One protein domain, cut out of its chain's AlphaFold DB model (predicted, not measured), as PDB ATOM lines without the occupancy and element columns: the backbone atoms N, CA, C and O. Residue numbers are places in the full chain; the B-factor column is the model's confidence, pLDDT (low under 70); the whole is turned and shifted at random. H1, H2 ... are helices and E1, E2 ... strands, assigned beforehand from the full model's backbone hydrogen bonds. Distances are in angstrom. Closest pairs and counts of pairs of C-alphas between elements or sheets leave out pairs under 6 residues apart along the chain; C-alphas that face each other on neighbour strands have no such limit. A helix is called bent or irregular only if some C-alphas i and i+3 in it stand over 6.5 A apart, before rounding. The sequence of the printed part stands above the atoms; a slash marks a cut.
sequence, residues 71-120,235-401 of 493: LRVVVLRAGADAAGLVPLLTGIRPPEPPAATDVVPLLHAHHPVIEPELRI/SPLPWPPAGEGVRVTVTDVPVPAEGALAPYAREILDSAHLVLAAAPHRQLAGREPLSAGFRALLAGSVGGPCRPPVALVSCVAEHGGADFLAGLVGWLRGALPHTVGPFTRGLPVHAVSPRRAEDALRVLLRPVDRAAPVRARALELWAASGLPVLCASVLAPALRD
ATOM      1  N   LEU A  71     177.438 160.373 109.420       71.25
ATOM      2  CA  LEU A  71     178.771 160.881 109.733       71.25
ATOM      3  C   LEU A  71     179.171 160.417 111.141       71.25
ATOM      4  O   LEU A  71     178.455 160.665 112.107       71.25
ATOM      5  N   ARG A  72     180.327 159.754 111.272       77.00
ATOM      6  CA  ARG A  72     180.822 159.210 112.544       77.00
ATOM      7  C   ARG A  72     181.988 160.043 113.025       77.00
ATOM      8  O   ARG A  72     183.083 159.944 112.475       77.00
ATOM      9  N   VAL A  73     181.738 160.848 114.042       80.75
ATOM     10  CA  VAL A  73     182.756 161.608 114.749       80.75
ATOM     11  C   VAL A  73     183.170 160.793 115.965       80.75
ATOM     12  O   VAL A  73     182.329 160.384 116.760       80.75
ATOM     13  N   VAL A  74     184.458 160.527 116.115       82.50
ATOM     14  CA  VAL A  74     185.007 159.894 117.316       82.50
ATOM     15  C   VAL A  74     185.787 160.944 118.085       82.50
ATOM     16  O   VAL A  74     186.656 161.601 117.518       82.50
ATOM     17  N   VAL A  75     185.481 161.110 119.367       87.00
ATOM     18  CA  VAL A  75     186.222 161.989 120.270       87.00
ATOM     19  C   VAL A  75     187.152 161.115 121.095       87.00
ATOM     20  O   VAL A  75     186.724 160.452 122.034       87.00
ATOM     21  N   LEU A  76     188.427 161.090 120.721       88.69
ATOM     22  CA  LEU A  76     189.474 160.475 121.527       88.69
ATOM     23  C   LEU A  76     189.886 161.500 122.580       88.69
ATOM     24  O   LEU A  76     190.516 162.491 122.218       88.69
ATOM     25  N   ARG A  77     189.536 161.302 123.854       88.81
ATOM     26  CA  ARG A  77     189.822 162.294 124.904       88.81
ATOM     27  C   ARG A  77     190.751 161.779 125.994       88.81
ATOM     28  O   ARG A  77     190.604 160.653 126.457       88.81
ATOM     29  N   ALA A  78     191.655 162.637 126.450       85.00
ATOM     30  CA  ALA A  78     192.459 162.435 127.652       85.00
ATOM     31  C   ALA A  78     192.225 163.593 128.632       85.00
ATOM     32  O   ALA A  78     192.137 164.737 128.204       85.00
ATOM     33  N   GLY A  79     192.151 163.305 129.934       76.62
ATOM     34  CA  GLY A  79     192.030 164.321 130.990       76.62
ATOM     35  C   GLY A  79     190.640 164.958 131.157       76.62
ATOM     36  O   GLY A  79     189.754 164.819 130.309       76.62
ATOM     37  N   ALA A  80     190.461 165.661 132.281       71.94
ATOM     38  CA  ALA A  80     189.191 166.272 132.696       71.94
ATOM     39  C   ALA A  80     188.790 167.476 131.823       71.94
ATOM     40  O   ALA A  80     187.648 167.560 131.376       71.94
ATOM     41  N   ASP A  81     189.735 168.350 131.450       77.06
ATOM     42  CA  ASP A  81     189.441 169.519 130.597       77.06
ATOM     43  C   ASP A  81     188.864 169.133 129.222       77.06
ATOM     44  O   ASP A  81     188.122 169.900 128.608       77.06
ATOM     45  N   ALA A  82     189.192 167.936 128.723       78.19
ATOM     46  CA  ALA A  82     188.651 167.408 127.474       78.19
ATOM     47  C   ALA A  82     187.257 166.776 127.629       78.19
ATOM     48  O   ALA A  82     186.550 166.616 126.632       78.19
ATOM     49  N   ALA A  83     186.826 166.458 128.856       71.12
ATOM     50  CA  ALA A  83     185.513 165.876 129.126       71.12
ATOM     51  C   ALA A  83     184.366 166.834 128.770       71.12
ATOM     52  O   ALA A  83     183.316 166.379 128.328       71.12
ATOM     53  N   GLY A  84     184.588 168.151 128.868       71.81
ATOM     54  CA  GLY A  84     183.599 169.170 128.501       71.81
ATOM     55  C   GLY A  84     183.280 169.248 127.001       71.81
ATOM     56  O   GLY A  84     182.271 169.837 126.626       71.81
ATOM     57  N   LEU A  85     184.100 168.649 126.128       76.31
ATOM     58  CA  LEU A  85     183.918 168.739 124.675       76.31
ATOM     59  C   LEU A  85     182.748 167.886 124.167       76.31
ATOM     60  O   LEU A  85     181.981 168.338 123.322       76.31
ATOM     61  N   VAL A  86     182.592 166.663 124.684       72.19
ATOM     62  CA  VAL A  86     181.501 165.756 124.287       72.19
ATOM     63  C   VAL A  86     180.120 166.360 124.582       72.19
ATOM     64  O   VAL A  86     179.336 166.421 123.638       72.19
ATOM     65  N   PRO A  87     179.829 166.890 125.792       67.38
ATOM     66  CA  PRO A  87     178.569 167.580 126.062       67.38
ATOM     67  C   PRO A  87     178.255 168.718 125.104       67.38
ATOM     68  O   PRO A  87     177.104 168.876 124.709       67.38
ATOM     69  N   LEU A  88     179.258 169.499 124.702       70.25
ATOM     70  CA  LEU A  88     179.050 170.583 123.745       70.25
ATOM     71  C   LEU A  88     178.674 170.033 122.367       70.25
ATOM     72  O   LEU A  88     177.762 170.544 121.727       70.25
ATOM     73  N   LEU A  89     179.333 168.961 121.920       67.81
ATOM     74  CA  LEU A  89     179.045 168.327 120.632       67.81
ATOM     75  C   LEU A  89     177.678 167.622 120.611       67.81
ATOM     76  O   LEU A  89     177.016 167.609 119.576       67.81
ATOM     77  N   THR A  90     177.255 167.009 121.716       57.69
ATOM     78  CA  THR A  90     176.092 166.104 121.738       57.69
ATOM     79  C   THR A  90     174.864 166.664 122.446       57.69
ATOM     80  O   THR A  90     173.791 166.089 122.297       57.69
ATOM     81  N   GLY A  91     175.004 167.735 123.232       50.56
ATOM     82  CA  GLY A  91     173.976 168.212 124.163       50.56
ATOM     83  C   GLY A  91     173.780 167.315 125.391       50.56
ATOM     84  O   GLY A  91     172.927 167.587 126.225       50.56
ATOM     85  N   ILE A  92     174.562 166.238 125.514       49.12
ATOM     86  CA  ILE A  92     174.445 165.243 126.581       49.12
ATOM     87  C   ILE A  92     175.685 165.358 127.454       49.12
ATOM     88  O   ILE A  92     176.784 165.084 126.980       49.12
ATOM     89  N   ARG A  93     175.534 165.716 128.733       46.94
ATOM     90  CA  ARG A  93     176.651 165.755 129.689       46.94
ATOM     91  C   ARG A  93     176.913 164.367 130.298       46.94
ATOM     92  O   ARG A  93     176.193 163.984 131.218       46.94
ATOM     93  N   PRO A  94     177.916 163.589 129.833       43.75
ATOM     94  CA  PRO A  94     178.320 162.382 130.542       43.75
ATOM     95  C   PRO A  94     178.944 162.775 131.894       43.75
ATOM     96  O   PRO A  94     179.816 163.645 131.914       43.75
ATOM     97  N   PRO A  95     178.566 162.150 133.023       38.28
ATOM     98  CA  PRO A  95     179.360 162.235 134.246       38.28
ATOM     99  C   PRO A  95     180.772 161.702 133.974       38.28
ATOM    100  O   PRO A  95     180.930 160.772 133.175       38.28
ATOM    101  N   GLU A  96     181.800 162.264 134.608       40.31
ATOM    102  CA  GLU A  96     183.166 161.748 134.469       40.31
ATOM    103  C   GLU A  96     183.207 160.260 134.868       40.31
ATOM    104  O   GLU A  96     182.663 159.897 135.915       40.31
ATOM    105  N   PRO A  97     183.792 159.358 134.051       38.25
ATOM    106  CA  PRO A  97     183.896 157.961 134.442       38.25
ATOM    107  C   PRO A  97     184.808 157.871 135.678       38.25
ATOM    108  O   PRO A  97     185.935 158.368 135.625       38.25
ATOM    109  N   PRO A  98     184.370 157.245 136.782       33.59
ATOM    110  CA  PRO A  98     185.204 157.109 137.970       33.59
ATOM    111  C   PRO A  98     186.352 156.151 137.664       33.59
ATOM    112  O   PRO A  98     186.115 154.952 137.642       33.59
ATOM    113  N   ALA A  99     187.555 156.672 137.390       36.62
ATOM    114  CA  ALA A  99     188.841 155.956 137.298       36.62
ATOM    115  C   ALA A  99     188.764 154.496 136.787       36.62
ATOM    116  O   ALA A  99     189.418 153.600 137.318       36.62
ATOM    117  N   ALA A 100     187.915 154.233 135.790       32.41
ATOM    118  CA  ALA A 100     187.587 152.879 135.380       32.41
ATOM    119  C   ALA A 100     188.552 152.470 134.272       32.41
ATOM    120  O   ALA A 100     188.609 153.096 133.216       32.41
ATOM    121  N   THR A 101     189.295 151.396 134.510       33.12
ATOM    122  CA  THR A 101     190.211 150.783 133.540       33.12
ATOM    123  C   THR A 101     189.489 150.054 132.402       33.12
ATOM    124  O   THR A 101     190.126 149.692 131.422       33.12
ATOM    125  N   ASP A 102     188.167 149.877 132.503       31.23
ATOM    126  CA  ASP A 102     187.299 149.300 131.470       31.23
ATOM    127  C   ASP A 102     186.221 150.311 131.067       31.23
ATOM    128  O   ASP A 102     185.049 150.215 131.447       31.23
ATOM    129  N   VAL A 103     186.614 151.324 130.295       38.00
ATOM    130  CA  VAL A 103     185.631 152.253 129.745       38.00
ATOM    131  C   VAL A 103     184.953 151.604 128.545       38.00
ATOM    132  O   VAL A 103     185.533 151.472 127.467       38.00
ATOM    133  N   VAL A 104     183.702 151.183 128.743       37.09
ATOM    134  CA  VAL A 104     182.812 150.790 127.649       37.09
ATOM    135  C   VAL A 104     182.662 152.009 126.739       37.09
ATOM    136  O   VAL A 104     182.221 153.056 127.212       37.09
ATOM    137  N   PRO A 105     183.033 151.920 125.455       38.16
ATOM    138  CA  PRO A 105     182.858 153.034 124.547       38.16
ATOM    139  C   PRO A 105     181.374 153.225 124.277       38.16
ATOM    140  O   PRO A 105     180.634 152.279 123.977       38.16
ATOM    141  N   LEU A 106     180.944 154.468 124.404       42.59
ATOM    142  CA  LEU A 106     179.544 154.818 124.401       42.59
ATOM    143  C   LEU A 106     179.244 155.670 123.168       42.59
ATOM    144  O   LEU A 106     179.873 156.698 122.912       42.59
ATOM    145  N   LEU A 107     178.306 155.181 122.360       37.50
ATOM    146  CA  LEU A 107     177.889 155.818 121.121       37.50
ATOM    147  C   LEU A 107     176.718 156.760 121.417       37.50
ATOM    148  O   LEU A 107     175.626 156.302 121.763       37.50
ATOM    149  N   HIS A 108     176.943 158.063 121.245       41.75
ATOM    150  CA  HIS A 108     175.892 159.074 121.280       41.75
ATOM    151  C   HIS A 108     175.457 159.373 119.844       41.75
ATOM    152  O   HIS A 108     176.236 159.856 119.019       41.75
ATOM    153  N   ALA A 109     174.210 159.061 119.505       37.50
ATOM    154  CA  ALA A 109     173.648 159.497 118.235       37.50
ATOM    155  C   ALA A 109     173.039 160.889 118.436       37.50
ATOM    156  O   ALA A 109     172.082 161.030 119.192       37.50
ATOM    157  N   HIS A 110     173.594 161.908 117.776       37.94
ATOM    158  CA  HIS A 110     172.997 163.237 117.736       37.94
ATOM    159  C   HIS A 110     172.202 163.384 116.434       37.94
ATOM    160  O   HIS A 110     172.744 163.338 115.326       37.94
ATOM    161  N   HIS A 111     170.893 163.574 116.551       40.72
ATOM    162  CA  HIS A 111     170.069 163.999 115.431       40.72
ATOM    163  C   HIS A 111     169.679 165.455 115.676       40.72
ATOM    164  O   HIS A 111     169.077 165.730 116.707       40.72
ATOM    165  N   PRO A 112     169.917 166.388 114.743       37.66
ATOM    166  CA  PRO A 112     169.508 167.784 114.926       37.66
ATOM    167  C   PRO A 112     167.975 167.994 114.967       37.66
ATOM    168  O   PRO A 112     167.522 169.126 115.048       37.66
ATOM    169  N   VAL A 113     167.173 166.918 114.894       35.16
ATOM    170  CA  VAL A 113     165.698 166.950 114.796       35.16
ATOM    171  C   VAL A 113     165.018 165.895 115.696       35.16
ATOM    172  O   VAL A 113     163.800 165.871 115.794       35.16
ATOM    173  N   ILE A 114     165.768 164.995 116.352       43.56
ATOM    174  CA  ILE A 114     165.203 163.865 117.119       43.56
ATOM    175  C   ILE A 114     165.839 163.837 118.508       43.56
ATOM    176  O   ILE A 114     167.038 164.074 118.639       43.56
ATOM    177  N   GLU A 115     165.016 163.534 119.514       48.22
ATOM    178  CA  GLU A 115     165.393 163.292 120.909       48.22
ATOM    179  C   GLU A 115     166.716 162.508 121.058       48.22
ATOM    180  O   GLU A 115     166.996 161.613 120.250       48.22
ATOM    181  N   PRO A 116     167.528 162.793 122.094       50.03
ATOM    182  CA  PRO A 116     168.818 162.137 122.292       50.03
ATOM    183  C   PRO A 116     168.664 160.616 122.387       50.03
ATOM    184  O   PRO A 116     167.725 160.100 123.001       50.03
ATOM    185  N   GLU A 117     169.615 159.890 121.794       52.25
ATOM    186  CA  GLU A 117     169.601 158.429 121.747       52.25
ATOM    187  C   GLU A 117     170.929 157.835 122.238       52.25
ATOM    188  O   GLU A 117     172.013 158.171 121.748       52.25
ATOM    189  N   LEU A 118     170.829 156.885 123.172       54.41
ATOM    190  CA  LEU A 118     171.931 156.051 123.646       54.41
ATOM    191  C   LEU A 118     171.820 154.660 123.030       54.41
ATOM    192  O   LEU A 118     170.811 153.973 123.213       54.41
ATOM    193  N   ARG A 119     172.877 154.216 122.342       52.12
ATOM    194  CA  ARG A 119     172.953 152.870 121.760       52.12
ATOM    195  C   ARG A 119     174.161 152.126 122.293       52.12
ATOM    196  O   ARG A 119     175.268 152.655 122.324       52.12
ATOM    197  N   ILE A 120     173.955 150.860 122.627       50.00
ATOM    198  CA  ILE A 120     175.039 149.935 122.952       50.00
ATOM    199  C   ILE A 120     174.908 148.672 122.106       50.00
ATOM    200  O   ILE A 120     173.807 148.257 121.741       50.00
ATOM    201  N   SER A 235     173.766 172.607 126.730       40.38
ATOM    202  CA  SER A 235     173.237 173.280 125.548       40.38
ATOM    203  C   SER A 235     174.018 172.761 124.333       40.38
ATOM    204  O   SER A 235     175.223 173.019 124.282       40.38
ATOM    205  N   PRO A 236     173.416 171.970 123.418       50.25
ATOM    206  CA  PRO A 236     174.161 171.444 122.288       50.25
ATOM    207  C   PRO A 236     174.681 172.610 121.460       50.25
ATOM    208  O   PRO A 236     174.073 173.686 121.402       50.25
ATOM    209  N   LEU A 237     175.800 172.380 120.783       46.62
ATOM    210  CA  LEU A 237     176.192 173.202 119.656       46.62
ATOM    211  C   LEU A 237     174.967 173.442 118.760       46.62
ATOM    212  O   LEU A 237     174.317 172.467 118.366       46.62
ATOM    213  N   PRO A 238     174.685 174.690 118.349       50.19
ATOM    214  CA  PRO A 238     173.971 174.896 117.107       50.19
ATOM    215  C   PRO A 238     174.898 174.356 116.020       50.19
ATOM    216  O   PRO A 238     175.818 175.041 115.563       50.19
ATOM    217  N   TRP A 239     174.743 173.071 115.699       48.25
ATOM    218  CA  TRP A 239     175.466 172.457 114.600       48.25
ATOM    219  C   TRP A 239     175.258 173.357 113.380       48.25
ATOM    220  O   TRP A 239     174.125 173.803 113.159       48.25
ATOM    221  N   PRO A 240     176.316 173.670 112.603       45.69
ATOM    222  CA  PRO A 240     176.107 174.332 111.322       45.69
ATOM    223  C   PRO A 240     175.036 173.527 110.584       45.69
ATOM    224  O   PRO A 240     175.098 172.297 110.687       45.69
ATOM    225  N   PRO A 241     174.048 174.176 109.937       45.03
ATOM    226  CA  PRO A 241     172.914 173.480 109.349       45.03
ATOM    227  C   PRO A 241     173.468 172.358 108.480       45.03
ATOM    228  O   PRO A 241     174.076 172.604 107.439       45.03
ATOM    229  N   ALA A 242     173.361 171.126 108.977       40.56
ATOM    230  CA  ALA A 242     173.667 169.973 108.166       40.56
ATOM    231  C   ALA A 242     172.666 170.066 107.021       40.56
ATOM    232  O   ALA A 242     171.484 170.316 107.276       40.56
ATOM    233  N   GLY A 243     173.130 169.938 105.776       43.38
ATOM    234  CA  GLY A 243     172.202 169.838 104.653       43.38
ATOM    235  C   GLY A 243     171.112 168.821 105.002       43.38
ATOM    236  O   GLY A 243     171.394 167.838 105.696       43.38
ATOM    237  N   GLU A 244     169.868 169.100 104.615       48.69
ATOM    238  CA  GLU A 244     168.727 168.243 104.944       48.69
ATOM    239  C   GLU A 244     169.076 166.756 104.727       48.69
ATOM    240  O   GLU A 244     169.538 166.355 103.658       48.69
ATOM    241  N   GLY A 245     168.880 165.929 105.762       54.81
ATOM    242  CA  GLY A 245     169.017 164.473 105.653       54.81
ATOM    243  C   GLY A 245     170.396 163.876 105.961       54.81
ATOM    244  O   GLY A 245     170.796 162.930 105.286       54.81
ATOM    245  N   VAL A 246     171.107 164.351 106.992       58.94
ATOM    246  CA  VAL A 246     172.381 163.762 107.466       58.94
ATOM    247  C   VAL A 246     172.312 163.466 108.962       58.94
ATOM    248  O   VAL A 246     171.911 164.319 109.752       58.94
ATOM    249  N   ARG A 247     172.735 162.265 109.373       65.62
ATOM    250  CA  ARG A 247     172.812 161.860 110.783       65.62
ATOM    251  C   ARG A 247     174.252 161.957 111.269       65.62
ATOM    252  O   ARG A 247     175.147 161.420 110.626       65.62
ATOM    253  N   VAL A 248     174.486 162.577 112.423       67.31
ATOM    254  CA  VAL A 248     175.826 162.672 113.021       67.31
ATOM    255  C   VAL A 248     175.873 161.837 114.294       67.31
ATOM    256  O   VAL A 248     175.119 162.052 115.232       67.31
ATOM    257  N   THR A 249     176.768 160.863 114.366       68.44
ATOM    258  CA  THR A 249     177.010 160.124 115.612       68.44
ATOM    259  C   THR A 249     178.346 160.547 116.184       68.44
ATOM    260  O   THR A 249     179.347 160.505 115.469       68.44
ATOM    261  N   VAL A 250     178.365 160.904 117.464       71.81
ATOM    262  CA  VAL A 250     179.573 161.238 118.214       71.81
ATOM    263  C   VAL A 250     179.850 160.095 119.187       71.81
ATOM    264  O   VAL A 250     179.026 159.779 120.040       71.81
ATOM    265  N   THR A 251     180.993 159.434 119.049       70.50
ATOM    266  CA  THR A 251     181.401 158.356 119.962       70.50
ATOM    267  C   THR A 251     182.500 158.869 120.871       70.50
ATOM    268  O   THR A 251     183.533 159.320 120.378       70.50
ATOM    269  N   ASP A 252     182.276 158.803 122.180       74.31
ATOM    270  CA  ASP A 252     183.281 159.175 123.172       74.31
ATOM    271  C   ASP A 252     184.227 157.997 123.434       74.31
ATOM    272  O   ASP A 252     183.789 156.882 123.732       74.31
ATOM    273  N   VAL A 253     185.530 158.247 123.313       75.50
ATOM    274  CA  VAL A 253     186.606 157.294 123.594       75.50
ATOM    275  C   VAL A 253     187.540 157.932 124.623       75.50
ATOM    276  O   VAL A 253     188.545 158.553 124.260       75.50
ATOM    277  N   PRO A 254     187.219 157.816 125.921       76.62
ATOM    278  CA  PRO A 254     188.111 158.265 126.973       76.62
ATOM    279  C   PRO A 254     189.322 157.352 127.094       76.62
ATOM    280  O   PRO A 254     189.215 156.125 127.072       76.62
ATOM    281  N   VAL A 255     190.479 157.974 127.279       78.69
ATOM    282  CA  VAL A 255     191.736 157.295 127.553       78.69
ATOM    283  C   VAL A 255     192.161 157.624 128.979       78.69
ATOM    284  O   VAL A 255     192.381 158.801 129.284       78.69
ATOM    285  N   PRO A 256     192.280 156.620 129.864       69.62
ATOM    286  CA  PRO A 256     192.724 156.864 131.222       69.62
ATOM    287  C   PRO A 256     194.197 157.305 131.237       69.62
ATOM    288  O   PRO A 256     194.979 157.004 130.323       69.62
ATOM    289  N   ALA A 257     194.575 158.046 132.282       71.31
ATOM    290  CA  ALA A 257     195.965 158.451 132.494       71.31
ATOM    291  C   ALA A 257     196.872 157.221 132.674       71.31
ATOM    292  O   ALA A 257     197.955 157.163 132.092       71.31
ATOM    293  N   GLU A 258     196.367 156.221 133.401       65.50
ATOM    294  CA  GLU A 258     197.027 154.954 133.704       65.50
ATOM    295  C   GLU A 258     196.071 153.777 133.464       65.50
ATOM    296  O   GLU A 258     194.856 153.909 133.610       65.50
ATOM    297  N   GLY A 259     196.617 152.612 133.107       62.62
ATOM    298  CA  GLY A 259     195.842 151.387 132.895       62.62
ATOM    299  C   GLY A 259     195.685 150.973 131.431       62.62
ATOM    300  O   GLY A 259     196.259 151.564 130.513       62.62
ATOM    301  N   ALA A 260     194.944 149.882 131.228       54.59
ATOM    302  CA  ALA A 260     194.753 149.283 129.914       54.59
ATOM    303  C   ALA A 260     193.845 150.145 129.023       54.59
ATOM    304  O   ALA A 260     192.892 150.775 129.478       54.59
ATOM    305  N   LEU A 261     194.146 150.151 127.725       63.25
ATOM    306  CA  LEU A 261     193.273 150.746 126.720       63.25
ATOM    307  C   LEU A 261     191.974 149.946 126.604       63.25
ATOM    308  O   LEU A 261     191.999 148.717 126.658       63.25
ATOM    309  N   ALA A 262     190.865 150.638 126.332       58.28
ATOM    310  CA  ALA A 262     189.620 149.963 125.999       58.28
ATOM    311  C   ALA A 262     189.848 149.038 124.779       58.28
ATOM    312  O   ALA A 262     190.329 149.508 123.740       58.28
ATOM    313  N   PRO A 263     189.490 147.742 124.858       52.91
ATOM    314  CA  PRO A 263     189.864 146.739 123.855       52.91
ATOM    315  C   PRO A 263     189.308 147.029 122.451       52.91
ATOM    316  O   PRO A 263     189.861 146.564 121.458       52.91
ATOM    317  N   TYR A 264     188.253 147.846 122.356       61.72
ATOM    318  CA  TYR A 264     187.598 148.232 121.100       61.72
ATOM    319  C   TYR A 264     187.955 149.648 120.623       61.72
ATOM    320  O   TYR A 264     187.456 150.081 119.586       61.72
ATOM    321  N   ALA A 265     188.807 150.390 121.345       67.81
ATOM    322  CA  ALA A 265     189.127 151.782 121.009       67.81
ATOM    323  C   ALA A 265     189.667 151.919 119.579       67.81
ATOM    324  O   ALA A 265     189.276 152.823 118.842       67.81
ATOM    325  N   ARG A 266     190.514 150.974 119.162       73.31
ATOM    326  CA  ARG A 266     191.071 150.941 117.808       73.31
ATOM    327  C   ARG A 266     190.009 150.668 116.746       73.31
ATOM    328  O   ARG A 266     189.960 151.382 115.756       73.31
ATOM    329  N   GLU A 267     189.123 149.703 116.980       66.94
ATOM    330  CA  GLU A 267     188.029 149.384 116.053       66.94
ATOM    331  C   GLU A 267     187.072 150.574 115.869       66.94
ATOM    332  O   GLU A 267     186.596 150.841 114.765       66.94
ATOM    333  N   ILE A 268     186.836 151.340 116.936       71.06
ATOM    334  CA  ILE A 268     185.998 152.540 116.888       71.06
ATOM    335  C   ILE A 268     186.664 153.648 116.083       71.06
ATOM    336  O   ILE A 268     186.014 154.223 115.208       71.06
ATOM    337  N   LEU A 269     187.947 153.920 116.332       77.50
ATOM    338  CA  LEU A 269     188.726 154.892 115.557       77.50
ATOM    339  C   LEU A 269     188.789 154.495 114.079       77.50
ATOM    340  O   LEU A 269     188.600 155.333 113.200       77.50
ATOM    341  N   ASP A 270     188.945 153.204 113.803       75.06
ATOM    342  CA  ASP A 270     188.920 152.660 112.452       75.06
ATOM    343  C   ASP A 270     187.541 152.810 111.797       75.06
ATOM    344  O   ASP A 270     187.459 153.069 110.604       75.06
ATOM    345  N   SER A 271     186.444 152.755 112.554       72.38
ATOM    346  CA  SER A 271     185.092 153.019 112.038       72.38
ATOM    347  C   SER A 271     184.758 154.508 111.846       72.38
ATOM    348  O   SER A 271     183.703 154.832 111.293       72.38
ATOM    349  N   ALA A 272     185.626 155.416 112.301       79.19
ATOM    350  CA  ALA A 272     185.373 156.849 112.269       79.19
ATOM    351  C   ALA A 272     185.426 157.418 110.846       79.19
ATOM    352  O   ALA A 272     186.219 156.982 110.004       79.19
ATOM    353  N   HIS A 273     184.624 158.456 110.623       79.75
ATOM    354  CA  HIS A 273     184.705 159.352 109.470       79.75
ATOM    355  C   HIS A 273     185.487 160.634 109.797       79.75
ATOM    356  O   HIS A 273     185.992 161.288 108.892       79.75
ATOM    357  N   LEU A 274     185.600 160.975 111.083       84.56
ATOM    358  CA  LEU A 274     186.397 162.074 111.619       84.56
ATOM    359  C   LEU A 274     186.819 161.726 113.050       84.56
ATOM    360  O   LEU A 274     185.993 161.252 113.829       84.56
ATOM    361  N   VAL A 275     188.072 162.002 113.410       90.19
ATOM    362  CA  VAL A 275     188.566 161.865 114.786       90.19
ATOM    363  C   VAL A 275     188.928 163.238 115.346       90.19
ATOM    364  O   VAL A 275     189.746 163.956 114.772       90.19
ATOM    365  N   LEU A 276     188.344 163.588 116.489       92.75
ATOM    366  CA  LEU A 276     188.743 164.725 117.313       92.75
ATOM    367  C   LEU A 276     189.584 164.193 118.473       92.75
ATOM    368  O   LEU A 276     189.060 163.565 119.390       92.75
ATOM    369  N   ALA A 277     190.892 164.416 118.419       94.44
ATOM    370  CA  ALA A 277     191.816 164.012 119.469       94.44
ATOM    371  C   ALA A 277     191.983 165.163 120.467       94.44
ATOM    372  O   ALA A 277     192.712 166.119 120.205       94.44
ATOM    373  N   ALA A 278     191.268 165.085 121.589       94.00
ATOM    374  CA  ALA A 278     191.150 166.146 122.578       94.00
ATOM    375  C   ALA A 278     191.983 165.870 123.838       94.00
ATOM    376  O   ALA A 278     191.880 164.804 124.442       94.00
ATOM    377  N   ALA A 279     192.783 166.843 124.266       91.94
ATOM    378  CA  ALA A 279     193.553 166.755 125.507       91.94
ATOM    379  C   ALA A 279     193.809 168.150 126.106       91.94
ATOM    380  O   ALA A 279     193.786 169.143 125.370       91.94
ATOM    381  N   PRO A 280     194.075 168.256 127.422       91.12
ATOM    382  CA  PRO A 280     194.490 169.497 128.054       91.12
ATOM    383  C   PRO A 280     195.708 170.102 127.362       91.12
ATOM    384  O   PRO A 280     196.676 169.406 127.037       91.12
ATOM    385  N   HIS A 281     195.702 171.425 127.205       90.50
ATOM    386  CA  HIS A 281     196.814 172.140 126.578       90.50
ATOM    387  C   HIS A 281     198.157 171.875 127.271       90.50
ATOM    388  O   HIS A 281     199.174 171.794 126.595       90.50
ATOM    389  N   ARG A 282     198.178 171.697 128.601       89.31
ATOM    390  CA  ARG A 282     199.404 171.410 129.369       89.31
ATOM    391  C   ARG A 282     200.013 170.055 129.016       89.31
ATOM    392  O   ARG A 282     201.232 169.959 128.899       89.31
ATOM    393  N   GLN A 283     199.175 169.048 128.772       91.31
ATOM    394  CA  GLN A 283     199.619 167.719 128.348       91.31
ATOM    395  C   GLN A 283     200.141 167.741 126.908       91.31
ATOM    396  O   GLN A 283     201.215 167.216 126.624       91.31
ATOM    397  N   LEU A 284     199.436 168.419 125.996       90.81
ATOM    398  CA  LEU A 284     199.897 168.599 124.611       90.81
ATOM    399  C   LEU A 284     201.175 169.447 124.521       90.81
ATOM    400  O   LEU A 284     202.024 169.207 123.666       90.81
ATOM    401  N   ALA A 285     201.332 170.408 125.429       89.19
ATOM    402  CA  ALA A 285     202.521 171.237 125.573       89.19
ATOM    403  C   ALA A 285     203.719 170.500 126.196       89.19
ATOM    404  O   ALA A 285     204.789 171.094 126.302       89.19
ATOM    405  N   GLY A 286     203.555 169.249 126.647       87.69
ATOM    406  CA  GLY A 286     204.602 168.493 127.341       87.69
ATOM    407  C   GLY A 286     204.932 169.011 128.745       87.69
ATOM    408  O   GLY A 286     205.957 168.637 129.303       87.69
ATOM    409  N   ARG A 287     204.084 169.875 129.320       88.81
ATOM    410  CA  ARG A 287     204.221 170.355 130.708       88.81
ATOM    411  C   ARG A 287     203.690 169.345 131.720       88.81
ATOM    412  O   ARG A 287     204.112 169.346 132.867       88.81
ATOM    413  N   GLU A 288     202.763 168.502 131.281       89.12
ATOM    414  CA  GLU A 288     202.189 167.396 132.041       89.12
ATOM    415  C   GLU A 288     202.286 166.110 131.209       89.12
ATOM    416  O   GLU A 288     202.295 166.176 129.973       89.12
ATOM    417  N   PRO A 289     202.360 164.929 131.847       85.94
ATOM    418  CA  PRO A 289     202.442 163.672 131.122       85.94
ATOM    419  C   PRO A 289     201.146 163.400 130.348       85.94
ATOM    420  O   PRO A 289     200.046 163.426 130.898       85.94
ATOM    421  N   LEU A 290     201.290 163.089 129.060       88.38
ATOM    422  CA  LEU A 290     200.201 162.595 128.222       88.38
ATOM    423  C   LEU A 290     200.194 161.062 128.229       88.38
ATOM    424  O   LEU A 290     201.233 160.428 128.003       88.38
ATOM    425  N   SER A 291     199.009 160.474 128.425       85.56
ATOM    426  CA  SER A 291     198.811 159.018 128.451       85.56
ATOM    427  C   SER A 291     199.503 158.332 127.265       85.56
ATOM    428  O   SER A 291     199.329 158.713 126.101       85.56
ATOM    429  N   ALA A 292     200.304 157.300 127.551       85.88
ATOM    430  CA  ALA A 292     200.956 156.494 126.520       85.88
ATOM    431  C   ALA A 292     199.921 155.825 125.605       85.88
ATOM    432  O   ALA A 292     200.106 155.781 124.389       85.88
ATOM    433  N   GLY A 293     198.792 155.396 126.177       85.06
ATOM    434  CA  GLY A 293     197.669 154.853 125.426       85.06
ATOM    435  C   GLY A 293     197.069 155.870 124.453       85.06
ATOM    436  O   GLY A 293     196.784 155.527 123.307       85.06
ATOM    437  N   PHE A 294     196.954 157.137 124.862       88.62
ATOM    438  CA  PHE A 294     196.431 158.199 123.999       88.62
ATOM    439  C   PHE A 294     197.372 158.437 122.817       88.62
ATOM    440  O   PHE A 294     196.928 158.471 121.671       88.62
ATOM    441  N   ARG A 295     198.683 158.525 123.083       90.31
ATOM    442  CA  ARG A 295     199.707 158.661 122.035       90.31
ATOM    443  C   ARG A 295     199.693 157.479 121.070       90.31
ATOM    444  O   ARG A 295     199.748 157.698 119.866       90.31
ATOM    445  N   ALA A 296     199.569 156.251 121.574       88.00
ATOM    446  CA  ALA A 296     199.523 155.044 120.751       88.00
ATOM    447  C   ALA A 296     198.270 154.982 119.860       88.00
ATOM    448  O   ALA A 296     198.376 154.679 118.672       88.00
ATOM    449  N   LEU A 297     197.091 155.305 120.405       87.38
ATOM    450  CA  LEU A 297     195.841 155.350 119.639       87.38
ATOM    451  C   LEU A 297     195.856 156.463 118.590       87.38
ATOM    452  O   LEU A 297     195.444 156.235 117.452       87.38
ATOM    453  N   LEU A 298     196.372 157.643 118.944       91.00
ATOM    454  CA  LEU A 298     196.532 158.751 118.009       91.00
ATOM    455  C   LEU A 298     197.518 158.390 116.892       91.00
ATOM    456  O   LEU A 298     197.175 158.530 115.724       91.00
ATOM    457  N   ALA A 299     198.696 157.859 117.228       88.75
ATOM    458  CA  ALA A 299     199.684 157.415 116.248       88.75
ATOM    459  C   ALA A 299     199.113 156.349 115.303       88.75
ATOM    460  O   ALA A 299     199.296 156.440 114.097       88.75
ATOM    461  N   GLY A 300     198.365 155.371 115.827       82.69
ATOM    462  CA  GLY A 300     197.706 154.346 115.013       82.69
ATOM    463  C   GLY A 300     196.568 154.873 114.132       82.69
ATOM    464  O   GLY A 300     196.213 154.228 113.145       82.69
ATOM    465  N   SER A 301     196.011 156.038 114.472       82.94
ATOM    466  CA  SER A 301     194.957 156.713 113.705       82.94
ATOM    467  C   SER A 301     195.511 157.667 112.646       82.94
ATOM    468  O   SER A 301     194.761 158.106 111.777       82.94
ATOM    469  N   VAL A 302     196.805 157.997 112.712       80.12
ATOM    470  CA  VAL A 302     197.454 158.981 111.846       80.12
ATOM    471  C   VAL A 302     198.433 158.281 110.906       80.12
ATOM    472  O   VAL A 302     199.316 157.548 111.332       80.12
ATOM    473  N   GLY A 303     198.294 158.543 109.605       64.50
ATOM    474  CA  GLY A 303     199.174 157.989 108.577       64.50
ATOM    475  C   GLY A 303     198.633 156.723 107.910       64.50
ATOM    476  O   GLY A 303     197.925 155.911 108.502       64.50
ATOM    477  N   GLY A 304     198.959 156.570 106.629       64.62
ATOM    478  CA  GLY A 304     198.404 155.540 105.752       64.62
ATOM    479  C   GLY A 304     197.290 156.081 104.842       64.62
ATOM    480  O   GLY A 304     196.620 157.058 105.177       64.62
ATOM    481  N   PRO A 305     197.073 155.455 103.674       55.03
ATOM    482  CA  PRO A 305     196.256 156.016 102.592       55.03
ATOM    483  C   PRO A 305     194.749 156.071 102.897       55.03
ATOM    484  O   PRO A 305     193.979 156.675 102.149       55.03
ATOM    485  N   CYS A 306     194.296 155.401 103.960       66.00
ATOM    486  CA  CYS A 306     192.877 155.140 104.206       66.00
ATOM    487  C   CYS A 306     192.417 155.442 105.643       66.00
ATOM    488  O   CYS A 306     191.333 155.018 106.048       66.00
ATOM    489  N   ARG A 307     193.206 156.184 106.428       76.12
ATOM    490  CA  ARG A 307     192.826 156.598 107.789       76.12
ATOM    491  C   ARG A 307     191.799 157.738 107.783       76.12
ATOM    492  O   ARG A 307     191.696 158.461 106.787       76.12
ATOM    493  N   PRO A 308     190.981 157.869 108.846       79.06
ATOM    494  CA  PRO A 308     190.067 158.999 108.940       79.06
ATOM    495  C   PRO A 308     190.857 160.308 109.097       79.06
ATOM    496  O   PRO A 308     191.960 160.286 109.644       79.06
ATOM    497  N   PRO A 309     190.313 161.455 108.655       86.19
ATOM    498  CA  PRO A 309     190.875 162.748 109.015       86.19
ATOM    499  C   PRO A 309     190.899 162.897 110.542       86.19
ATOM    500  O   PRO A 309     189.936 162.548 111.229       86.19
ATOM    501  N   VAL A 310     192.009 163.421 111.061       91.38
ATOM    502  CA  VAL A 310     192.233 163.641 112.493       91.38
ATOM    503  C   VAL A 310     192.480 165.126 112.731       91.38
ATOM    504  O   VAL A 310     193.312 165.719 112.049       91.38
ATOM    505  N   ALA A 311     191.792 165.714 113.707       93.38
ATOM    506  CA  ALA A 311     192.064 167.059 114.202       93.38
ATOM    507  C   ALA A 311     192.447 167.001 115.686       93.38
ATOM    508  O   ALA A 311     191.771 166.349 116.485       93.38
ATOM    509  N   LEU A 312     193.528 167.689 116.054       95.00
ATOM    510  CA  LEU A 312     193.955 167.835 117.442       95.00
ATOM    511  C   LEU A 312     193.240 169.017 118.089       95.00
ATOM    512  O   LEU A 312     193.238 170.126 117.553       95.00
ATOM    513  N   VAL A 313     192.650 168.775 119.255       95.81
ATOM    514  CA  VAL A 313     191.877 169.756 120.014       95.81
ATOM    515  C   VAL A 313     192.530 169.958 121.378       95.81
ATOM    516  O   VAL A 313     192.505 169.095 122.250       95.81
ATOM    517  N   SER A 314     193.134 171.123 121.565       95.12
ATOM    518  CA  SER A 314     193.711 171.551 122.831       95.12
ATOM    519  C   SER A 314     192.633 172.177 123.709       95.12
ATOM    520  O   SER A 314     192.149 173.270 123.410       95.12
ATOM    521  N   CYS A 315     192.282 171.516 124.808       92.19
ATOM    522  CA  CYS A 315     191.300 172.019 125.763       92.19
ATOM    523  C   CYS A 315     191.960 172.922 126.813       92.19
ATOM    524  O   CYS A 315     193.001 172.593 127.393       92.19
ATOM    525  N   VAL A 316     191.350 174.084 127.043       90.00
ATOM    526  CA  VAL A 316     191.829 175.111 127.969       90.00
ATOM    527  C   VAL A 316     190.716 175.461 128.954       90.00
ATOM    528  O   VAL A 316     189.675 175.986 128.554       90.00
ATOM    529  N   ALA A 317     190.938 175.200 130.243       78.31
ATOM    530  CA  ALA A 317     189.977 175.541 131.289       78.31
ATOM    531  C   ALA A 317     189.716 177.059 131.368       78.31
ATOM    532  O   ALA A 317     188.566 177.489 131.294       78.31
ATOM    533  N   GLU A 318     190.777 177.873 131.449       73.12
ATOM    534  CA  GLU A 318     190.701 179.335 131.584       73.12
ATOM    535  C   GLU A 318     191.861 180.023 130.845       73.12
ATOM    536  O   GLU A 318     192.976 179.503 130.810       73.12
ATOM    537  N   HIS A 319     191.611 181.193 130.241       76.62
ATOM    538  CA  HIS A 319     192.655 181.998 129.592       76.62
ATOM    539  C   HIS A 319     192.299 183.487 129.488       76.62
ATOM    540  O   HIS A 319     191.163 183.841 129.191       76.62
ATOM    541  N   GLY A 320     193.266 184.385 129.663       68.00
ATOM    542  CA  GLY A 320     193.098 185.814 129.367       68.00
ATOM    543  C   GLY A 320     193.423 186.142 127.906       68.00
ATOM    544  O   GLY A 320     194.257 185.475 127.306       68.00
ATOM    545  N   GLY A 321     192.789 187.177 127.345       72.44
ATOM    546  CA  GLY A 321     193.140 187.736 126.030       72.44
ATOM    547  C   GLY A 321     192.441 187.090 124.825       72.44
ATOM    548  O   GLY A 321     192.185 185.883 124.804       72.44
ATOM    549  N   ALA A 322     192.138 187.918 123.819       70.94
ATOM    550  CA  ALA A 322     191.446 187.519 122.590       70.94
ATOM    551  C   ALA A 322     192.311 186.610 121.697       70.94
ATOM    552  O   ALA A 322     191.812 185.637 121.136       70.94
ATOM    553  N   ASP A 323     193.622 186.860 121.657       83.31
ATOM    554  CA  ASP A 323     194.549 186.158 120.761       83.31
ATOM    555  C   ASP A 323     195.196 184.917 121.383       83.31
ATOM    556  O   ASP A 323     195.959 184.212 120.722       83.31
ATOM    557  N   PHE A 324     194.892 184.607 122.648       87.94
ATOM    558  CA  PHE A 324     195.535 183.504 123.362       87.94
ATOM    559  C   PHE A 324     195.358 182.163 122.644       87.94
ATOM    560  O   PHE A 324     196.329 181.430 122.467       87.94
ATOM    561  N   LEU A 325     194.138 181.836 122.199       88.44
ATOM    562  CA  LEU A 325     193.876 180.561 121.523       88.44
ATOM    563  C   LEU A 325     194.584 180.490 120.164       88.44
ATOM    564  O   LEU A 325     195.126 179.443 119.819       88.44
ATOM    565  N   ALA A 326     194.627 181.597 119.418       86.94
ATOM    566  CA  ALA A 326     195.327 181.665 118.139       86.94
ATOM    567  C   ALA A 326     196.846 181.499 118.321       86.94
ATOM    568  O   ALA A 326     197.465 180.683 117.634       86.94
ATOM    569  N   GLY A 327     197.430 182.199 119.300       89.56
ATOM    570  CA  GLY A 327     198.838 182.060 119.671       89.56
ATOM    571  C   GLY A 327     199.180 180.652 120.164       89.56
ATOM    572  O   GLY A 327     200.170 180.069 119.724       89.56
ATOM    573  N   LEU A 328     198.322 180.059 121.002       91.25
ATOM    574  CA  LEU A 328     198.472 178.685 121.486       91.25
ATOM    575  C   LEU A 328     198.451 177.678 120.331       91.25
ATOM    576  O   LEU A 328     199.297 176.792 120.289       91.25
ATOM    577  N   VAL A 329     197.528 177.820 119.376       92.12
ATOM    578  CA  VAL A 329     197.480 176.969 118.176       92.12
ATOM    579  C   VAL A 329     198.760 177.109 117.353       92.12
ATOM    580  O   VAL A 329     199.324 176.096 116.935       92.12
ATOM    581  N   GLY A 330     199.232 178.340 117.133       91.38
ATOM    582  CA  GLY A 330     200.477 178.604 116.410       91.38
ATOM    583  C   GLY A 330     201.677 177.920 117.065       91.38
ATOM    584  O   GLY A 330     202.430 177.216 116.394       91.38
ATOM    585  N   TRP A 331     201.799 178.050 118.386       93.25
ATOM    586  CA  TRP A 331     202.863 177.418 119.160       93.25
ATOM    587  C   TRP A 331     202.755 175.883 119.179       93.25
ATOM    588  O   TRP A 331     203.741 175.190 118.920       93.25
ATOM    589  N   LEU A 332     201.557 175.333 119.413       92.88
ATOM    590  CA  LEU A 332     201.332 173.884 119.472       92.88
ATOM    591  C   LEU A 332     201.703 173.188 118.162       92.88
ATOM    592  O   LEU A 332     202.275 172.104 118.205       92.88
ATOM    593  N   ARG A 333     201.450 173.801 117.000       92.81
ATOM    594  CA  ARG A 333     201.861 173.226 115.704       92.81
ATOM    595  C   ARG A 333     203.367 172.952 115.626       92.81
ATOM    596  O   ARG A 333     203.761 171.973 115.000       92.81
ATOM    597  N   GLY A 334     204.186 173.787 116.269       91.12
ATOM    598  CA  GLY A 334     205.628 173.572 116.385       91.12
ATOM    599  C   GLY A 334     206.007 172.584 117.493       91.12
ATOM    600  O   GLY A 334     206.917 171.783 117.306       91.12
ATOM    601  N   ALA A 335     205.304 172.606 118.629       91.00
ATOM    602  CA  ALA A 335     205.649 171.796 119.800       91.00
ATOM    603  C   ALA A 335     205.214 170.319 119.698       91.00
ATOM    604  O   ALA A 335     205.964 169.428 120.094       91.00
ATOM    605  N   LEU A 336     204.027 170.045 119.141       93.75
ATOM    606  CA  LEU A 336     203.396 168.715 119.110       93.75
ATOM    607  C   LEU A 336     204.280 167.592 118.529       93.75
ATOM    608  O   LEU A 336     204.298 166.503 119.117       93.75
ATOM    609  N   PRO A 337     205.060 167.807 117.446       93.44
ATOM    610  CA  PRO A 337     205.973 166.788 116.928       93.44
ATOM    611  C   PRO A 337     207.014 166.307 117.939       93.44
ATOM    612  O   PRO A 337     207.482 165.173 117.838       93.44
ATOM    613  N   HIS A 338     207.371 167.163 118.898       91.69
ATOM    614  CA  HIS A 338     208.377 166.900 119.922       91.69
ATOM    615  C   HIS A 338     207.758 166.412 121.236       91.69
ATOM    616  O   HIS A 338     208.355 165.582 121.912       91.69
ATOM    617  N   THR A 339     206.565 166.894 121.593       91.00
ATOM    618  CA  THR A 339     205.907 166.565 122.869       91.00
ATOM    619  C   THR A 339     205.010 165.327 122.778       91.00
ATOM    620  O   THR A 339     205.009 164.485 123.675       91.00
ATOM    621  N   VAL A 340     204.253 165.190 121.687       90.94
ATOM    622  CA  VAL A 340     203.287 164.100 121.475       90.94
ATOM    623  C   VAL A 340     203.863 163.037 120.545       90.94
ATOM    624  O   VAL A 340     203.721 161.844 120.814       90.94
ATOM    625  N   GLY A 341     204.537 163.469 119.477       91.19
ATOM    626  CA  GLY A 341     205.274 162.599 118.565       91.19
ATOM    627  C   GLY A 341     205.237 163.065 117.106       91.19
ATOM    628  O   GLY A 341     204.350 163.829 116.711       91.19
ATOM    629  N   PRO A 342     206.166 162.578 116.262       91.12
ATOM    630  CA  PRO A 342     206.398 163.095 114.910       91.12
ATOM    631  C   PRO A 342     205.213 162.910 113.954       91.12
ATOM    632  O   PRO A 342     205.086 163.664 112.992       91.12
ATOM    633  N   PHE A 343     204.329 161.949 114.229       88.12
ATOM    634  CA  PHE A 343     203.098 161.712 113.469       88.12
ATOM    635  C   PHE A 343     202.105 162.880 113.561       88.12
ATOM    636  O   PHE A 343     201.195 162.968 112.752       88.12
ATOM    637  N   THR A 344     202.275 163.806 114.510       91.94
ATOM    638  CA  THR A 344     201.418 165.000 114.618       91.94
ATOM    639  C   THR A 344     201.765 166.107 113.618       91.94
ATOM    640  O   THR A 344     201.016 167.079 113.499       91.94
ATOM    641  N   ARG A 345     202.874 165.978 112.874       90.69
ATOM    642  CA  ARG A 345     203.265 166.955 111.849       90.69
ATOM    643  C   ARG A 345     202.178 167.086 110.785       90.69
ATOM    644  O   ARG A 345     201.765 166.100 110.185       90.69
ATOM    645  N   GLY A 346     201.754 168.321 110.533       87.38
ATOM    646  CA  GLY A 346     200.755 168.634 109.509       87.38
ATOM    647  C   GLY A 346     199.304 168.343 109.908       87.38
ATOM    648  O   GLY A 346     198.411 168.597 109.104       87.38
ATOM    649  N   LEU A 347     199.039 167.861 111.129       90.88
ATOM    650  CA  LEU A 347     197.663 167.727 111.607       90.88
ATOM    651  C   LEU A 347     197.031 169.108 111.856       90.88
ATOM    652  O   LEU A 347     197.697 170.002 112.389       90.88
ATOM    653  N   PRO A 348     195.738 169.296 111.534       92.38
ATOM    654  CA  PRO A 348     194.970 170.443 111.996       92.38
ATOM    655  C   PRO A 348     194.974 170.512 113.525       92.38
ATOM    656  O   PRO A 348     194.669 169.529 114.201       92.38
ATOM    657  N   VAL A 349     195.301 171.687 114.063       94.62
ATOM    658  CA  VAL A 349     195.320 171.958 115.506       94.62
ATOM    659  C   VAL A 349     194.348 173.088 115.801       94.62
ATOM    660  O   VAL A 349     194.412 174.145 115.167       94.62
ATOM    661  N   HIS A 350     193.488 172.861 116.788       94.12
ATOM    662  CA  HIS A 350     192.515 173.812 117.304       94.12
ATOM    663  C   HIS A 350     192.670 173.929 118.815       94.12
ATOM    664  O   HIS A 350     193.009 172.955 119.483       94.12
ATOM    665  N   ALA A 351     192.403 175.109 119.362       93.38
ATOM    666  CA  ALA A 351     192.310 175.314 120.797       93.38
ATOM    667  C   ALA A 351     190.895 175.763 121.138       93.38
ATOM    668  O   ALA A 351     190.331 176.619 120.453       93.38
ATOM    669  N   VAL A 352     190.326 175.162 122.175       91.69
ATOM    670  CA  VAL A 352     188.966 175.440 122.626       91.69
ATOM    671  C   VAL A 352     188.937 175.611 124.135       91.69
ATOM    672  O   VAL A 352     189.705 174.977 124.860       91.69
ATOM    673  N   SER A 353     188.013 176.438 124.608       91.00
ATOM    674  CA  SER A 353     187.657 176.530 126.019       91.00
ATOM    675  C   SER A 353     186.245 175.982 126.223       91.00
ATOM    676  O   SER A 353     185.271 176.722 126.041       91.00
ATOM    677  N   PRO A 354     186.103 174.686 126.580       86.19
ATOM    678  CA  PRO A 354     184.793 174.064 126.737       86.19
ATOM    679  C   PRO A 354     183.925 174.778 127.777       86.19
ATOM    680  O   PRO A 354     182.755 175.048 127.524       86.19
ATOM    681  N   ARG A 355     184.519 175.183 128.906       82.88
ATOM    682  CA  ARG A 355     183.817 175.902 129.977       82.88
ATOM    683  C   ARG A 355     183.220 177.226 129.494       82.88
ATOM    684  O   ARG A 355     182.051 177.493 129.745       82.88
ATOM    685  N   ARG A 356     183.979 178.018 128.725       86.62
ATOM    686  CA  ARG A 356     183.483 179.277 128.140       86.62
ATOM    687  C   ARG A 356     182.355 179.068 127.143       86.62
ATOM    688  O   ARG A 356     181.393 179.831 127.158       86.62
ATOM    689  N   ALA A 357     182.479 178.059 126.282       83.44
ATOM    690  CA  ALA A 357     181.424 177.718 125.335       83.44
ATOM    691  C   ALA A 357     180.141 177.306 126.064       83.44
ATOM    692  O   ALA A 357     179.056 177.746 125.698       83.44
ATOM    693  N   GLU A 358     180.266 176.514 127.126       78.88
ATOM    694  CA  GLU A 358     179.130 176.082 127.928       78.88
ATOM    695  C   GLU A 358     178.443 177.257 128.635       78.88
ATOM    696  O   GLU A 358     177.223 177.402 128.555       78.88
ATOM    697  N   ASP A 359     179.220 178.129 129.282       81.81
ATOM    698  CA  ASP A 359     178.695 179.315 129.955       81.81
ATOM    699  C   ASP A 359     177.998 180.261 128.966       81.81
ATOM    700  O   ASP A 359     176.932 180.796 129.275       81.81
ATOM    701  N   ALA A 360     178.548 180.420 127.757       81.69
ATOM    702  CA  ALA A 360     177.916 181.181 126.686       81.69
ATOM    703  C   ALA A 360     176.581 180.557 126.253       81.69
ATOM    704  O   ALA A 360     175.551 181.234 126.240       81.69
ATOM    705  N   LEU A 361     176.570 179.261 125.938       75.31
ATOM    706  CA  LEU A 361     175.375 178.575 125.452       75.31
ATOM    707  C   LEU A 361     174.257 178.519 126.504       75.31
ATOM    708  O   LEU A 361     173.092 178.708 126.156       75.31
ATOM    709  N   ARG A 362     174.597 178.395 127.796       76.75
ATOM    710  CA  ARG A 362     173.630 178.454 128.907       76.75
ATOM    711  C   ARG A 362     172.835 179.763 128.929       76.75
ATOM    712  O   ARG A 362     171.711 179.792 129.431       76.75
ATOM    713  N   VAL A 363     173.419 180.852 128.428       75.25
ATOM    714  CA  VAL A 363     172.753 182.153 128.289       75.25
ATOM    715  C   VAL A 363     172.026 182.255 126.952       75.25
ATOM    716  O   VAL A 363     170.889 182.718 126.927       75.25
ATOM    717  N   LEU A 364     172.666 181.831 125.858       71.75
ATOM    718  CA  LEU A 364     172.153 182.002 124.495       71.75
ATOM    719  C   LEU A 364     170.945 181.113 124.169       71.75
ATOM    720  O   LEU A 364     170.126 181.521 123.350       71.75
ATOM    721  N   LEU A 365     170.823 179.933 124.788       67.06
ATOM    722  CA  LEU A 365     169.702 179.010 124.555       67.06
ATOM    723  C   LEU A 365     168.488 179.251 125.467       67.06
ATOM    724  O   LEU A 365     167.467 178.583 125.313       67.06
ATOM    725  N   ARG A 366     168.566 180.183 126.425       66.25
ATOM    726  CA  ARG A 366     167.409 180.542 127.260       66.25
ATOM    727  C   ARG A 366     166.471 181.501 126.511       66.25
ATOM    728  O   ARG A 366     166.950 182.287 125.692       66.25
ATOM    729  N   PRO A 367     165.154 181.474 126.799       58.72
ATOM    730  CA  PRO A 367     164.202 182.423 126.227       58.72
ATOM    731  C   PRO A 367     164.586 183.884 126.524       58.72
ATOM    732  O   PRO A 367     165.322 184.181 127.466       58.72
ATOM    733  N   VAL A 368     164.103 184.778 125.657       57.00
ATOM    734  CA  VAL A 368     164.654 186.104 125.301       57.00
ATOM    735  C   VAL A 368     164.675 187.144 126.442       57.00
ATOM    736  O   VAL A 368     165.282 188.199 126.281       57.00
ATOM    737  N   ASP A 369     164.134 186.839 127.622       55.62
ATOM    738  CA  ASP A 369     163.879 187.794 128.718       55.62
ATOM    739  C   ASP A 369     165.126 188.297 129.481       55.62
ATOM    740  O   ASP A 369     165.012 188.918 130.540       55.62
ATOM    741  N   ARG A 370     166.348 188.058 128.986       59.75
ATOM    742  CA  ARG A 370     167.575 188.596 129.603       59.75
ATOM    743  C   ARG A 370     167.963 189.952 129.024       59.75
ATOM    744  O   ARG A 370     167.949 190.156 127.815       59.75
ATOM    745  N   ALA A 371     168.432 190.839 129.903       66.75
ATOM    746  CA  ALA A 371     168.961 192.147 129.538       66.75
ATOM    747  C   ALA A 371     170.026 192.045 128.422       66.75
ATOM    748  O   ALA A 371     170.960 191.239 128.512       66.75
ATOM    749  N   ALA A 372     169.912 192.911 127.407       74.75
ATOM    750  CA  ALA A 372     170.828 193.032 126.266       74.75
ATOM    751  C   ALA A 372     172.337 192.883 126.593       74.75
ATOM    752  O   ALA A 372     173.010 192.145 125.868       74.75
ATOM    753  N   PRO A 373     172.892 193.472 127.681       80.06
ATOM    754  CA  PRO A 373     174.313 193.311 128.016       80.06
ATOM    755  C   PRO A 373     174.724 191.867 128.348       80.06
ATOM    756  O   PRO A 373     175.818 191.438 127.986       80.06
ATOM    757  N   VAL A 374     173.852 191.080 128.986       80.94
ATOM    758  CA  VAL A 374     174.149 189.682 129.352       80.94
ATOM    759  C   VAL A 374     174.238 188.809 128.101       80.94
ATOM    760  O   VAL A 374     175.098 187.932 128.003       80.94
ATOM    761  N   ARG A 375     173.378 189.077 127.115       81.44
ATOM    762  CA  ARG A 375     173.397 188.387 125.823       81.44
ATOM    763  C   ARG A 375     174.605 188.792 124.975       81.44
ATOM    764  O   ARG A 375     175.245 187.910 124.409       81.44
ATOM    765  N   ALA A 376     174.952 190.081 124.930       82.81
ATOM    766  CA  ALA A 376     176.156 190.562 124.244       82.81
ATOM    767  C   ALA A 376     177.420 189.891 124.805       82.81
ATOM    768  O   ALA A 376     178.216 189.332 124.052       82.81
ATOM    769  N   ARG A 377     177.534 189.810 126.136       86.31
ATOM    770  CA  ARG A 377     178.642 189.112 126.794       86.31
ATOM    771  C   ARG A 377     178.698 187.620 126.455       86.31
ATOM    772  O   ARG A 377     179.780 187.070 126.268       86.31
ATOM    773  N   ALA A 378     177.552 186.950 126.369       83.12
ATOM    774  CA  ALA A 378     177.508 185.543 125.983       83.12
ATOM    775  C   ALA A 378     177.953 185.318 124.527       83.12
ATOM    776  O   ALA A 378     178.646 184.342 124.254       83.12
ATOM    777  N   LEU A 379     177.624 186.231 123.606       84.31
ATOM    778  CA  LEU A 379     178.120 186.187 122.225       84.31
ATOM    779  C   LEU A 379     179.642 186.382 122.154       84.31
ATOM    780  O   LEU A 379     180.311 185.667 121.411       84.31
ATOM    781  N   GLU A 380     180.201 187.288 122.958       87.12
ATOM    782  CA  GLU A 380     181.657 187.448 123.078       87.12
ATOM    783  C   GLU A 380     182.327 186.178 123.613       87.12
ATOM    784  O   GLU A 380     183.323 185.723 123.054       87.12
ATOM    785  N   LEU A 381     181.776 185.574 124.675       85.88
ATOM    786  CA  LEU A 381     182.300 184.325 125.242       85.88
ATOM    787  C   LEU A 381     182.225 183.174 124.237       85.88
ATOM    788  O   LEU A 381     183.162 182.382 124.138       85.88
ATOM    789  N   TRP A 382     181.140 183.106 123.466       84.62
ATOM    790  CA  TRP A 382     180.976 182.143 122.386       84.62
ATOM    791  C   TRP A 382     182.051 182.312 121.309       84.62
ATOM    792  O   TRP A 382     182.740 181.346 120.978       84.62
ATOM    793  N   ALA A 383     182.251 183.537 120.822       84.75
ATOM    794  CA  ALA A 383     183.277 183.853 119.832       84.75
ATOM    795  C   ALA A 383     184.695 183.549 120.353       84.75
ATOM    796  O   ALA A 383     185.500 182.941 119.649       84.75
ATOM    797  N   ALA A 384     184.976 183.890 121.614       86.44
ATOM    798  CA  ALA A 384     186.272 183.683 122.258       86.44
ATOM    799  C   ALA A 384     186.536 182.229 122.692       86.44
ATOM    800  O   ALA A 384     187.649 181.913 123.110       86.44
ATOM    801  N   SER A 385     185.545 181.333 122.618       86.31
ATOM    802  CA  SER A 385     185.688 179.936 123.051       86.31
ATOM    803  C   SER A 385     186.512 179.064 122.097       86.31
ATOM    804  O   SER A 385     186.886 177.954 122.466       86.31
ATOM    805  N   GLY A 386     186.748 179.517 120.860       86.38
ATOM    806  CA  GLY A 386     187.396 178.734 119.798       86.38
ATOM    807  C   GLY A 386     186.516 177.636 119.184       86.38
ATOM    808  O   GLY A 386     186.851 177.085 118.134       86.38
ATOM    809  N   LEU A 387     185.356 177.346 119.782       84.75
ATOM    810  CA  LEU A 387     184.425 176.331 119.303       84.75
ATOM    811  C   LEU A 387     183.789 176.679 117.940       84.75
ATOM    812  O   LEU A 387     183.733 175.789 117.092       84.75
ATOM    813  N   PRO A 388     183.410 177.945 117.641       81.56
ATOM    814  CA  PRO A 388     182.931 178.320 116.307       81.56
ATOM    815  C   PRO A 388     183.952 178.036 115.203       81.56
ATOM    816  O   PRO A 388     183.586 177.580 114.120       81.56
ATOM    817  N   VAL A 389     185.239 178.256 115.493       85.88
ATOM    818  CA  VAL A 389     186.333 177.988 114.553       85.88
ATOM    819  C   VAL A 389     186.451 176.487 114.301       85.88
ATOM    820  O   VAL A 389     186.456 176.088 113.141       85.88
ATOM    821  N   LEU A 390     186.460 175.655 115.354       86.06
ATOM    822  CA  LEU A 390     186.470 174.189 115.227       86.06
ATOM    823  C   LEU A 390     185.289 173.686 114.380       86.06
ATOM    824  O   LEU A 390     185.466 172.854 113.485       86.06
ATOM    825  N   CYS A 391     184.087 174.214 114.628       79.00
ATOM    826  CA  CYS A 391     182.894 173.876 113.858       79.00
ATOM    827  C   CYS A 391     183.042 174.255 112.382       79.00
ATOM    828  O   CYS A 391     182.779 173.428 111.513       79.00
ATOM    829  N   ALA A 392     183.484 175.478 112.087       80.62
ATOM    830  CA  ALA A 392     183.605 175.973 110.720       80.62
ATOM    831  C   ALA A 392     184.719 175.279 109.918       80.62
ATOM    832  O   ALA A 392     184.553 175.047 108.721       80.62
ATOM    833  N   SER A 393     185.844 174.944 110.553       82.81
ATOM    834  CA  SER A 393     187.019 174.403 109.861       82.81
ATOM    835  C   SER A 393     187.052 172.881 109.780       82.81
ATOM    836  O   SER A 393     187.694 172.350 108.878       82.81
ATOM    837  N   VAL A 394     186.407 172.174 110.715       82.44
ATOM    838  CA  VAL A 394     186.466 170.704 110.788       82.44
ATOM    839  C   VAL A 394     185.101 170.072 110.543       82.44
ATOM    840  O   VAL A 394     184.968 169.216 109.670       82.44
ATOM    841  N   LEU A 395     184.072 170.501 111.279       73.62
ATOM    842  CA  LEU A 395     182.752 169.865 111.207       73.62
ATOM    843  C   LEU A 395     181.993 170.269 109.940       73.62
ATOM    844  O   LEU A 395     181.455 169.406 109.254       73.62
ATOM    845  N   ALA A 396     181.983 171.554 109.582       74.31
ATOM    846  CA  ALA A 396     181.244 172.039 108.420       74.31
ATOM    847  C   ALA A 396     181.711 171.393 107.099       74.31
ATOM    848  O   ALA A 396     180.847 170.942 106.351       74.31
ATOM    849  N   PRO A 397     183.021 171.247 106.798       75.62
ATOM    850  CA  PRO A 397     183.463 170.531 105.599       75.62
ATOM    851  C   PRO A 397     183.009 169.068 105.565       75.62
ATOM    852  O   PRO A 397     182.572 168.599 104.518       75.62
ATOM    853  N   ALA A 398     183.042 168.370 106.707       69.56
ATOM    854  CA  ALA A 398     182.579 166.984 106.809       69.56
ATOM    855  C   ALA A 398     181.056 166.839 106.600       69.56
ATOM    856  O   ALA A 398     180.579 165.762 106.242       69.56
ATOM    857  N   LEU A 399     180.297 167.920 106.813       67.94
ATOM    858  CA  LEU A 399     178.839 167.971 106.689       67.94
ATOM    859  C   LEU A 399     178.339 168.497 105.334       67.94
ATOM    860  O   LEU A 399     177.157 168.330 105.045       67.94
ATOM    861  N   ARG A 400     179.197 169.113 104.502       70.44
ATOM    862  CA  ARG A 400     178.804 169.657 103.182       70.44
ATOM    863  C   ARG A 400     178.408 168.571 102.184       70.44
ATOM    864  O   ARG A 400     177.417 168.731 101.485       70.44
ATOM    865  N   ASP A 401     179.177 167.485 102.124       65.50
ATOM    866  CA  ASP A 401     178.853 166.309 101.310       65.50
ATOM    867  C   ASP A 401     179.208 165.025 102.074       65.50
ATOM    868  O   ASP A 401     180.278 164.426 101.891       65.50
TER     869      ASP A 401
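What this domain is: This is residues 71 to 120 and 235 to 401 of the 493 residues of an uncharacterized protein of Streptomyces fagopyri (UniProt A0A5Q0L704). A strongly twisted sheet of seven strands has helices on both faces, in three layers: H2, H4 and H5 on one face, H1 and H8 on the other, where the sheet curls round H1. The helical hairpin of H6 and H7 makes an arm off the sheet, and its tip, residues 367 to 373, stands free. The printed part has 217 residues, with eight named helices and seven named strands in the order E1 H1 E2 E3 E4 H2 E5 H3 H4 E6 H5 E7 H6 H7 H8. The mixed sheet runs E3 E2 E4 E1 E5 E6 E7, and the class is mixed, helices and strands. The whole is compact, with a radius of gyration of the C-alphas of 16.9 A and spans of 49 by 38 by 37 A.

How they stand to each other: Begin with E1, residues 71 to 78, parallel to its neighbours E4, residues 247 to 255 (N 73 to O 249, 2.8 A), and E5, residues 274 to 280 (N 76 to O 276, 2.9 A), within hydrogen-bond range. H1, residues 85 to 90, is on the sheet; its closest C-alphas to E4 are Val 86 and Asp 252, 6.9 A. E2, residues 106 to 111, is antiparallel to E4 (N 108 to O 250, 3.0 A) and forms a hairpin with E3, residues 114 to 119 (N 109 to O 117, 3.3 A). E4, H2, residues 265 to 271, and E5 form a split strand-helix-strand unit, with E1 between its parallel strands. E5, H3, residues 281 to 284, H4, residues 292 to 301, and E6, residues 310 to 315, form an unsplit one, as do E6, H5, residues 324 to 339, and E7, residues 349 to 352; the three crossovers are right-handed. Look for N 277 to O 311 and N 350 to O 312, each 2.9 A. H2 and H4 touch at Arg 266 and Leu 297 (C-alphas 6.7 A), a shallow tilt of 17 degrees. H5 is only just irregular: C-alphas 334 and 337 are 6.8 A apart. H6, residues 354 to 364, and H7, residues 372 to 384, touch at Ala 360 and Ala 378 (C-alphas 4.4 A), opposite ways. H8, residues 387 to 400, has a height over the sheet of 7.3 A. Every O i to N i+4 pair is within range in H1, H2, H4 and H7; H5 has 9 of 12, H6 6 of 7, H8 7 of 10, and H3 is too short.

Where its parts are: Find C-alpha 71 at (178.771, 160.881, 109.733); from there E1 runs 22.6 A. E4 runs 25.7 A, H5 19.9 A and H7 18.5 A. H8 runs 18.3 A to C-alpha 400 at (178.804, 169.657, 103.182).

The domain as a whole: The C-alphas farthest apart are those of Pro 305 and Ala 371, 52.7 A. Residues 121 to 234 are not printed; C-alphas 120 and 235 are 23.6 A apart. The link from H1 to E2 is long. Mean pLDDT of the printed part is 73.3; residues 89 to 120 and 235 to 249 are among those under 70.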